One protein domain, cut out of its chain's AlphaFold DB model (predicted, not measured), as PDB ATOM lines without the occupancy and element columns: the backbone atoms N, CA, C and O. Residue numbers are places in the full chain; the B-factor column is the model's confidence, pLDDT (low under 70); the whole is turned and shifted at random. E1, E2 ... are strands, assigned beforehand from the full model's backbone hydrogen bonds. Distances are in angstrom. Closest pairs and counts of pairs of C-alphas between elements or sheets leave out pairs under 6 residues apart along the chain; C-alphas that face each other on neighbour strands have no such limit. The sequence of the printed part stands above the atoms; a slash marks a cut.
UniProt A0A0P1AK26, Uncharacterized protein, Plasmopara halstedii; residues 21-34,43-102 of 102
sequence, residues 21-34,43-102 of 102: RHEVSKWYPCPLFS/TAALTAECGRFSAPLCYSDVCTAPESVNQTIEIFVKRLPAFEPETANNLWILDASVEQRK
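What this domain is: This is residues 21 to 34 and 43 to 102 of the 102 residues of an uncharacterized protein of Plasmopara halstedii (UniProt A0A0P1AK26). Little regular structure is here: a long, strongly twisted hairpin of E2 and E3, with short E1 beside the beginning of E2, and long loops, of which residues 83 to 89 and 94 to 102 stick out. The printed part has 74 residues, 22 of them in three named strands, E1, E2, E3 along the chain, with no named helix. The sheet, order E1, E2, E3, is antiparallel; the class is all strand. The whole is loose, radius of gyration of the C-alphas 15.9 A, spans 45 by 35 by 21 A.

Where its parts are: Find C-alpha 28 at (25.030, -19.885, 24.214); there E1, residues 28 to 31, begins. E2, residues 47 to 56, runs 29.3 A. E3, residues 72 to 79, runs 21.9 A to C-alpha 79 at (17.253, -25.406, 28.013).

How they stand to each other: Edge strand E1 is antiparallel to E2 at 121 degrees; look at N 30 and O 48, 2.9 A. Hairpin E2 and E3 stands at 160 degrees; N 53 and O 75 are 2.8 A apart.

The domain as a whole: Residues 35 to 42 are cut out, a C-alpha gap of 12.1 A. Link E2 to E3 is long. Residues 21 to 25 and 98 to 102 have pLDDT under 70.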
ATOM      1  N   ARG A  21      27.483 -15.539  44.505       47.34
ATOM      2  CA  ARG A  21      26.420 -15.997  43.617       47.34
ATOM      3  C   ARG A  21      27.150 -16.396  42.348       47.34
ATOM      4  O   ARG A  21      27.809 -15.547  41.753       47.34
ATOM      5  N   HIS A  22      27.147 -17.689  42.040       53.97
ATOM      6  CA  HIS A  22      27.793 -18.193  40.843       53.97
ATOM      7  C   HIS A  22      27.143 -17.467  39.673       53.97
ATOM      8  O   HIS A  22      25.960 -17.660  39.390       53.97
ATOM      9  N   GLU A  23      27.895 -16.541  39.084       53.75
ATOM     10  CA  GLU A  23      27.455 -15.797  37.922       53.75
ATOM     11  C   GLU A  23      27.194 -16.830  36.834       53.75
ATOM     12  O   GLU A  23      28.068 -17.630  36.489       53.75
ATOM     13  N   VAL A  24      25.941 -16.880  36.388       54.88
ATOM     14  CA  VAL A  24      25.509 -17.768  35.315       54.88
ATOM     15  C   VAL A  24      26.433 -17.511  34.135       54.88
ATOM     16  O   VAL A  24      26.498 -16.391  33.626       54.88
ATOM     17  N   SER A  25      27.173 -18.536  33.711       63.06
ATOM     18  CA  SER A  25      27.909 -18.446  32.459       63.06
ATOM     19  C   SER A  25      26.888 -18.145  31.364       63.06
ATOM     20  O   SER A  25      25.828 -18.767  31.294       63.06
ATOM     21  N   LYS A  26      27.157 -17.098  30.581       81.88
ATOM     22  CA  LYS A  26      26.240 -16.603  29.549       81.88
ATOM     23  C   LYS A  26      25.732 -17.774  28.701       81.88
ATOM     24  O   LYS A  26      26.538 -18.557  28.198       81.88
ATOM     25  N   TRP A  27      24.413 -17.878  28.562       91.12
ATOM     26  CA  TRP A  27      23.777 -18.864  27.693       91.12
ATOM     27  C   TRP A  27      24.313 -18.727  26.265       91.12
ATOM     28  O   TRP A  27      24.509 -17.612  25.779       91.12
ATOM     29  N   TYR A  28      24.561 -19.854  25.599       91.12
ATOM     30  CA  TYR A  28      25.030 -19.885  24.214       91.12
ATOM     31  C   TYR A  28      24.184 -20.847  23.368       91.12
ATOM     32  O   TYR A  28      23.721 -21.866  23.890       91.12
ATOM     33  N   PRO A  29      23.972 -20.555  22.070       91.69
ATOM     34  CA  PRO A  29      23.188 -21.421  21.199       91.69
ATOM     35  C   PRO A  29      23.879 -22.776  21.021       91.69
ATOM     36  O   PRO A  29      25.096 -22.857  20.844       91.69
ATOM     37  N   CYS A  30      23.099 -23.852  21.052       90.81
ATOM     38  CA  CYS A  30      23.576 -25.214  20.848       90.81
ATOM     39  C   CYS A  30      22.535 -26.070  20.102       90.81
ATOM     40  O   CYS A  30      21.339 -25.783  20.164       90.81
ATOM     41  N   PRO A  31      22.951 -27.139  19.395       89.12
ATOM     42  CA  PRO A  31      22.015 -28.005  18.675       89.12
ATOM     43  C   PRO A  31      21.043 -28.717  19.619       89.12
ATOM     44  O   PRO A  31      21.456 -29.195  20.682       89.12
ATOM     45  N   LEU A  32      19.771 -28.870  19.230       88.69
ATOM     46  CA  LEU A  32      18.793 -29.625  20.023       88.69
ATOM     47  C   LEU A  32      19.074 -31.139  20.042       88.69
ATOM     48  O   LEU A  32      18.857 -31.791  21.065       88.69
ATOM     49  N   PHE A  33      19.666 -31.688  18.988       84.75
ATOM     50  CA  PHE A  33      20.009 -33.106  18.907       84.75
ATOM     51  C   PHE A  33      21.502 -33.289  18.637       84.75
ATOM     52  O   PHE A  33      22.085 -32.580  17.822       84.75
ATOM     53  N   SER A  34      22.127 -34.259  19.311       80.25
ATOM     54  CA  SER A  34      23.544 -34.597  19.082       80.25
ATOM     55  C   SER A  34      23.770 -35.302  17.741       80.25
ATOM     56  O   SER A  34      24.884 -35.311  17.226       80.25
ATOM     57  N   THR A  43      13.347 -29.915  12.048       79.88
ATOM     58  CA  THR A  43      13.700 -30.498  13.342       79.88
ATOM     59  C   THR A  43      15.209 -30.459  13.578       79.88
ATOM     60  O   THR A  43      15.664 -30.201  14.694       79.88
ATOM     61  N   ALA A  44      16.009 -30.663  12.528       79.06
ATOM     62  CA  ALA A  44      17.461 -30.523  12.591       79.06
ATOM     63  C   ALA A  44      17.910 -29.067  12.818       79.06
ATOM     64  O   ALA A  44      18.987 -28.848  13.376       79.06
ATOM     65  N   ALA A  45      17.095 -28.087  12.412       78.25
ATOM     66  CA  ALA A  45      17.352 -26.664  12.612       78.25
ATOM     67  C   ALA A  45      16.920 -26.149  13.996       78.25
ATOM     68  O   ALA A  45      17.247 -25.011  14.346       78.25
ATOM     69  N   LEU A  46      16.224 -26.957  14.806       83.44
ATOM     70  CA  LEU A  46      15.859 -26.567  16.165       83.44
ATOM     71  C   LEU A  46      17.112 -26.334  17.018       83.44
ATOM     72  O   LEU A  46      18.009 -27.180  17.130       83.44
ATOM     73  N   THR A  47      17.143 -25.174  17.664       86.81
ATOM     74  CA  THR A  47      18.233 -24.761  18.546       86.81
ATOM     75  C   THR A  47      17.763 -24.721  19.993       86.81
ATOM     76  O   THR A  47      16.599 -24.465  20.294       86.81
ATOM     77  N   ALA A  48      18.687 -25.027  20.893       93.06
ATOM     78  CA  ALA A  48      18.532 -24.886  22.329       93.06
ATOM     79  C   ALA A  48      19.548 -23.862  22.842       93.06
ATOM     80  O   ALA A  48      20.478 -23.469  22.133       93.06
ATOM     81  N   GLU A  49      19.408 -23.478  24.103       93.19
ATOM     82  CA  GLU A  49      20.424 -22.708  24.807       93.19
ATOM     83  C   GLU A  49      21.145 -23.601  25.809       93.19
ATOM     84  O   GLU A  49      20.525 -24.347  26.569       93.19
ATOM     85  N   CYS A  50      22.468 -23.524  25.821       93.56
ATOM     86  CA  CYS A  50      23.316 -24.296  26.711       93.56
ATOM     87  C   CYS A  50      24.066 -23.382  27.682       93.56
ATOM     88  O   CYS A  50      24.397 -22.242  27.353       93.56
ATOM     89  N   GLY A  51      24.338 -23.893  28.880       92.25
ATOM     90  CA  GLY A  51      25.059 -23.192  29.939       92.25
ATOM     91  C   GLY A  51      25.847 -24.159  30.822       92.25
ATOM     92  O   GLY A  51      25.506 -25.339  30.930       92.25
ATOM     93  N   ARG A  52      26.922 -23.662  31.441       91.62
ATOM     94  CA  ARG A  52      27.794 -24.428  32.347       91.62
ATOM     95  C   ARG A  52      27.873 -23.762  33.709       91.62
ATOM     96  O   ARG A  52      28.431 -22.677  33.855       91.62
ATOM     97  N   PHE A  53      27.336 -24.411  34.720       87.75
ATOM     98  CA  PHE A  53      27.238 -23.861  36.061       87.75
ATOM     99  C   PHE A  53      28.277 -24.542  36.924       87.75
ATOM    100  O   PHE A  53      28.282 -25.760  37.044       87.75
ATOM    101  N   SER A  54      29.165 -23.765  37.523       88.75
ATOM    102  CA  SER A  54      30.015 -24.302  38.572       88.75
ATOM    103  C   SER A  54      29.223 -24.252  39.881       88.75
ATOM    104  O   SER A  54      28.547 -23.264  40.168       88.75
ATOM    105  N   ALA A  55      29.222 -25.353  40.620       88.00
ATOM    106  CA  ALA A  55      28.589 -25.476  41.927       88.00
ATOM    107  C   ALA A  55      29.590 -26.114  42.892       88.00
ATOM    108  O   ALA A  55      30.435 -26.894  42.450       88.00
ATOM    109  N   PRO A  56      29.541 -25.811  44.195       89.81
ATOM    110  CA  PRO A  56      30.421 -26.464  45.149       89.81
ATOM    111  C   PRO A  56      30.114 -27.964  45.212       89.81
ATOM    112  O   PRO A  56      28.958 -28.380  45.159       89.81
ATOM    113  N   LEU A  57      31.164 -28.772  45.344       88.25
ATOM    114  CA  LEU A  57      31.054 -30.214  45.558       88.25
ATOM    115  C   LEU A  57      30.409 -30.516  46.920       88.25
ATOM    116  O   LEU A  57      29.611 -31.441  47.039       88.25
ATOM    117  N   CYS A  58      30.743 -29.705  47.925       88.88
ATOM    118  CA  CYS A  58      30.163 -29.751  49.259       88.88
ATOM    119  C   CYS A  58      29.702 -28.368  49.699       88.88
ATOM    120  O   CYS A  58      30.463 -27.402  49.664       88.88
ATOM    121  N   TYR A  59      28.462 -28.294  50.171       87.56
ATOM    122  CA  TYR A  59      27.986 -27.153  50.940       87.56
ATOM    123  C   TYR A  59      28.373 -27.361  52.407       87.56
ATOM    124  O   TYR A  59      28.208 -28.465  52.926       87.56
ATOM    125  N   SER A  60      28.880 -26.312  53.066       82.19
ATOM    126  CA  SER A  60      29.476 -26.373  54.417       82.19
ATOM    127  C   SER A  60      28.560 -26.974  55.479       82.19
ATOM    128  O   SER A  60      29.036 -27.592  56.424       82.19
ATOM    129  N   ASP A  61      27.251 -26.813  55.300       85.38
ATOM    130  CA  ASP A  61      26.243 -27.260  56.262       85.38
ATOM    131  C   ASP A  61      25.800 -28.714  56.003       85.38
ATOM    132  O   ASP A  61      24.989 -29.261  56.746       85.38
ATOM    133  N   VAL A  62      26.317 -29.345  54.939       87.44
ATOM    134  CA  VAL A  62      25.943 -30.695  54.487       87.44
ATOM    135  C   VAL A  62      27.133 -31.652  54.520       87.44
ATOM    136  O   VAL A  62      26.981 -32.797  54.943       87.44
ATOM    137  N   CYS A  63      28.316 -31.219  54.069       87.19
ATOM    138  CA  CYS A  63      29.511 -32.059  54.054       87.19
ATOM    139  C   CYS A  63      30.824 -31.270  54.081       87.19
ATOM    140  O   CYS A  63      30.890 -30.105  53.695       87.19
ATOM    141  N   THR A  64      31.893 -31.962  54.483       87.69
ATOM    142  CA  THR A  64      33.277 -31.498  54.346       87.69
ATOM    143  C   THR A  64      33.895 -32.187  53.138       87.69
ATOM    144  O   THR A  64      34.094 -33.404  53.153       87.69
ATOM    145  N   ALA A  65      34.190 -31.430  52.084       82.81
ATOM    146  CA  ALA A  65      34.879 -31.988  50.929       82.81
ATOM    147  C   ALA A  65      36.370 -32.217  51.258       82.81
ATOM    148  O   ALA A  65      36.995 -31.364  51.891       82.81
ATOM    149  N   PRO A  66      36.960 -33.355  50.846       86.19
ATOM    150  CA  PRO A  66      38.385 -33.607  51.032       86.19
ATOM    151  C   PRO A  66      39.231 -32.532  50.349       86.19
ATOM    152  O   PRO A  66      38.962 -32.176  49.206       86.19
ATOM    153  N   GLU A  67      40.298 -32.064  50.993       85.69
ATOM    154  CA  GLU A  67      41.204 -31.064  50.399       85.69
ATOM    155  C   GLU A  67      41.905 -31.570  49.125       85.69
ATOM    156  O   GLU A  67      42.360 -30.785  48.298       85.69
ATOM    157  N   SER A  68      41.967 -32.893  48.946       88.69
ATOM    158  CA  SER A  68      42.604 -33.556  47.806       88.69
ATOM    159  C   SER A  68      41.780 -33.542  46.513       88.69
ATOM    160  O   SER A  68      42.296 -33.962  45.476       88.69
ATOM    161  N   VAL A  69      40.519 -33.093  46.545       87.75
ATOM    162  CA  VAL A  69      39.636 -33.074  45.368       87.75
ATOM    163  C   VAL A  69      39.258 -31.656  44.953       87.75
ATOM    164  O   VAL A  69      39.335 -30.706  45.735       87.75
ATOM    165  N   ASN A  70      38.814 -31.507  43.703       86.69
ATOM    166  CA  ASN A  70      38.235 -30.249  43.251       86.69
ATOM    167  C   ASN A  70      36.972 -29.953  44.071       86.69
ATOM    168  O   ASN A  70      36.061 -30.772  44.147       86.69
ATOM    169  N   GLN A  71      36.925 -28.768  44.672       88.62
ATOM    170  CA  GLN A  71      35.830 -28.330  45.536       88.62
ATOM    171  C   GLN A  71      34.588 -27.888  44.754       88.62
ATOM    172  O   GLN A  71      33.623 -27.417  45.350       88.62
ATOM    173  N   THR A  72      34.605 -28.013  43.427       90.12
ATOM    174  CA  THR A  72      33.510 -27.633  42.539       90.12
ATOM    175  C   THR A  72      33.222 -28.717  41.511       90.12
ATOM    176  O   THR A  72      34.117 -29.442  41.073       90.12
ATOM    177  N   ILE A  73      31.960 -28.798  41.105       89.12
ATOM    178  CA  ILE A  73      31.481 -29.587  39.976       89.12
ATOM    179  C   ILE A  73      30.986 -28.648  38.880       89.12
ATOM    180  O   ILE A  73      30.477 -27.562  39.161       89.12
ATOM    181  N   GLU A  74      31.129 -29.070  37.626       89.75
ATOM    182  CA  GLU A  74      30.497 -28.407  36.489       89.75
ATOM    183  C   GLU A  74      29.174 -29.109  36.171       89.75
ATOM    184  O   GLU A  74      29.133 -30.313  35.926       89.75
ATOM    185  N   ILE A  75      28.091 -28.342  36.160       90.06
ATOM    186  CA  ILE A  75      26.747 -28.762  35.786       90.06
ATOM    187  C   ILE A  75      26.474 -28.204  34.395       90.06
ATOM    188  O   ILE A  75      26.398 -26.990  34.198       90.06
ATOM    189  N   PHE A  76      26.318 -29.086  33.419       90.56
ATOM    190  CA  PHE A  76      25.879 -28.704  32.084       90.56
ATOM    191  C   PHE A  76      24.350 -28.688  32.027       90.56
ATOM    192  O   PHE A  76      23.706 -29.676  32.373       90.56
ATOM    193  N   VAL A  77      23.771 -27.580  31.566       92.31
ATOM    194  CA  VAL A  77      22.324 -27.441  31.370       92.31
ATOM    195  C   VAL A  77      22.055 -27.114  29.915       92.31
ATOM    196  O   VAL A  77      22.689 -26.236  29.331       92.31
ATOM    197  N   LYS A  78      21.062 -27.797  29.358       92.31
ATOM    198  CA  LYS A  78      20.466 -27.494  28.066       92.31
ATOM    199  C   LYS A  78      19.015 -27.105  28.302       92.31
ATOM    200  O   LYS A  78      18.273 -27.886  28.890       92.31
ATOM    201  N   ARG A  79      18.617 -25.915  27.859       92.31
ATOM    202  CA  ARG A  79      17.253 -25.406  28.013       92.31
ATOM    203  C   ARG A  79      16.620 -25.077  26.668       92.31
ATOM    204  O   ARG A  79      17.296 -24.666  25.726       92.31
ATOM    205  N   LEU A  80      15.304 -25.227  26.625       92.69
ATOM    206  CA  LEU A  80      14.442 -24.725  25.566       92.69
ATOM    207  C   LEU A  80      13.658 -23.548  26.152       92.69
ATOM    208  O   LEU A  80      12.835 -23.778  27.041       92.69
ATOM    209  N   PRO A  81      13.939 -22.301  25.739       91.12
ATOM    210  CA  PRO A  81      13.167 -21.155  26.197       91.12
ATOM    211  C   PRO A  81      11.691 -21.315  25.831       91.12
ATOM    212  O   PRO A  81      11.359 -21.787  24.742       91.12
ATOM    213  N   ALA A  82      10.805 -20.907  26.735       91.69
ATOM    214  CA  ALA A  82       9.399 -20.757  26.393       91.69
ATOM    215  C   ALA A  82       9.225 -19.633  25.362       91.69
ATOM    216  O   ALA A  82      10.080 -18.756  25.240       91.69
ATOM    217  N   PHE A  83       8.090 -19.631  24.662       89.94
ATOM    218  CA  PHE A  83       7.741 -18.534  23.756       89.94
ATOM    219  C   PHE A  83       7.667 -17.185  24.499       89.94
ATOM    220  O   PHE A  83       8.148 -16.176  23.994       89.94
ATOM    221  N   GLU A  84       7.152 -17.197  25.734       93.56
ATOM    222  CA  GLU A  84       7.143 -16.055  26.658       93.56
ATOM    223  C   GLU A  84       7.951 -16.399  27.927       93.56
ATOM    224  O   GLU A  84       7.388 -16.843  28.929       93.56
ATOM    225  N   PRO A  85       9.290 -16.258  27.907       88.94
ATOM    226  CA  PRO A  85      10.148 -16.734  28.994       88.94
ATOM    227  C   PRO A  85       9.962 -15.965  30.310       88.94
ATOM    228  O   PRO A  85      10.214 -16.522  31.372       88.94
ATOM    229  N   GLU A  86       9.491 -14.717  30.253       91.12
ATOM    230  CA  GLU A  86       9.318 -13.850  31.430       91.12
ATOM    231  C   GLU A  86       8.117 -14.238  32.309       91.12
ATOM    232  O   GLU A  86       8.061 -13.886  33.486       91.12
ATOM    233  N   THR A  87       7.143 -14.955  31.744       94.50
ATOM    234  CA  THR A  87       5.902 -15.367  32.426       94.50
ATOM    235  C   THR A  87       5.816 -16.882  32.619       94.50
ATOM    236  O   THR A  87       4.917 -17.372  33.307       94.50
ATOM    237  N   ALA A  88       6.745 -17.636  32.028       94.50
ATOM    238  CA  ALA A  88       6.746 -19.088  32.044       94.50
ATOM    239  C   ALA A  88       7.404 -19.680  33.301       94.50
ATOM    240  O   ALA A  88       8.384 -19.167  33.840       94.50
ATOM    241  N   ASN A  89       6.898 -20.841  33.724       94.88
ATOM    242  CA  ASN A  89       7.539 -21.664  34.746       94.88
ATOM    243  C   ASN A  89       8.633 -22.548  34.132       94.88
ATOM    244  O   ASN A  89       8.487 -23.054  33.020       94.88
ATOM    245  N   ASN A  90       9.695 -22.807  34.897       92.06
ATOM    246  CA  ASN A  90      10.754 -23.730  34.488       92.06
ATOM    247  C   ASN A  90      10.375 -25.183  34.822       92.06
ATOM    248  O   ASN A  90      10.133 -25.503  35.987       92.06
ATOM    249  N   LEU A  91      10.399 -26.067  33.821       93.94
ATOM    250  CA  LEU A  91      10.346 -27.519  34.009       93.94
ATOM    251  C   LEU A  91      11.765 -28.091  33.940       93.94
ATOM    252  O   LEU A  91      12.462 -27.910  32.943       93.94
ATOM    253  N   TRP A  92      12.170 -28.814  34.981       92.62
ATOM    254  CA  TRP A  92      13.467 -29.482  35.043       92.62
ATOM    255  C   TRP A  92      13.295 -30.983  34.859       92.62
ATOM    256  O   TRP A  92      12.496 -31.612  35.549       92.62
ATOM    257  N   ILE A  93      14.069 -31.546  33.936       91.00
ATOM    258  CA  ILE A  93      14.119 -32.981  33.678       91.00
ATOM    259  C   ILE A  93      15.550 -33.426  33.953       91.00
ATOM    260  O   ILE A  93      16.494 -32.889  33.374       91.00
ATOM    261  N   LEU A  94      15.695 -34.386  34.857       89.25
ATOM    262  CA  LEU A  94      16.964 -35.013  35.193       89.25
ATOM    263  C   LEU A  94      16.863 -36.475  34.787       89.25
ATOM    264  O   LEU A  94      15.914 -37.158  35.174       89.25
ATOM    265  N   ASP A  95      17.826 -36.939  34.000       82.12
ATOM    266  CA  ASP A  95      17.956 -38.365  33.747       82.12
ATOM    267  C   ASP A  95      18.656 -39.016  34.947       82.12
ATOM    268  O   ASP A  95      19.687 -38.535  35.418       82.12
ATOM    269  N   ALA A  96      18.064 -40.089  35.463       73.75
ATOM    270  CA  ALA A  96      18.643 -40.893  36.534       73.75
ATOM    271  C   ALA A  96      19.625 -41.949  35.999       73.75
ATOM    272  O   ALA A  96      20.231 -42.679  36.788       73.75
ATOM    273  N   SER A  97      19.777 -42.065  34.675       70.25
ATOM    274  CA  SER A  97      20.753 -42.961  34.072       70.25
ATOM    275  C   SER A  97      22.175 -42.501  34.420       70.25
ATOM    276  O   SER A  97      22.607 -41.380  34.150       70.25
ATOM    277  N   VAL A  98      22.919 -43.373  35.101       57.75
ATOM    278  CA  VAL A  98      24.330 -43.126  35.403       57.75
ATOM    279  C   VAL A  98      25.127 -43.477  34.154       57.75
ATOM    280  O   VAL A  98      25.497 -44.633  33.948       57.75
ATOM    281  N   GLU A  99      25.383 -42.482  33.306       57.66
ATOM    282  CA  GLU A  99      26.316 -42.613  32.185       57.66
ATOM    283  C   GLU A  99      27.739 -42.787  32.752       57.66
ATOM    284  O   GLU A  99      28.444 -41.830  33.079       57.66
ATOM    285  N   GLN A 100      28.164 -44.040  32.916       45.16
ATOM    286  CA  GLN A 100      29.554 -44.376  33.209       45.16
ATOM    287  C   GLN A 100      30.372 -44.054  31.955       45.16
ATOM    288  O   GLN A 100      30.386 -44.834  31.002       45.16
ATOM    289  N   ARG A 101      31.053 -42.900  31.934       53.09
ATOM    290  CA  ARG A 101      32.088 -42.658  30.922       53.09
ATOM    291  C   ARG A 101      33.179 -43.713  31.098       53.09
ATOM    292  O   ARG A 101      33.932 -43.658  32.066       53.09
ATOM    293  N   LYS A 102      33.193 -44.681  30.183       39.38
ATOM    294  CA  LYS A 102      34.247 -45.685  30.040       39.38
ATOM    295  C   LYS A 102      35.542 -45.047  29.546       39.38
ATOM    296  O   LYS A 102      35.451 -44.109  28.721       39.38
TER     297      LYS A 102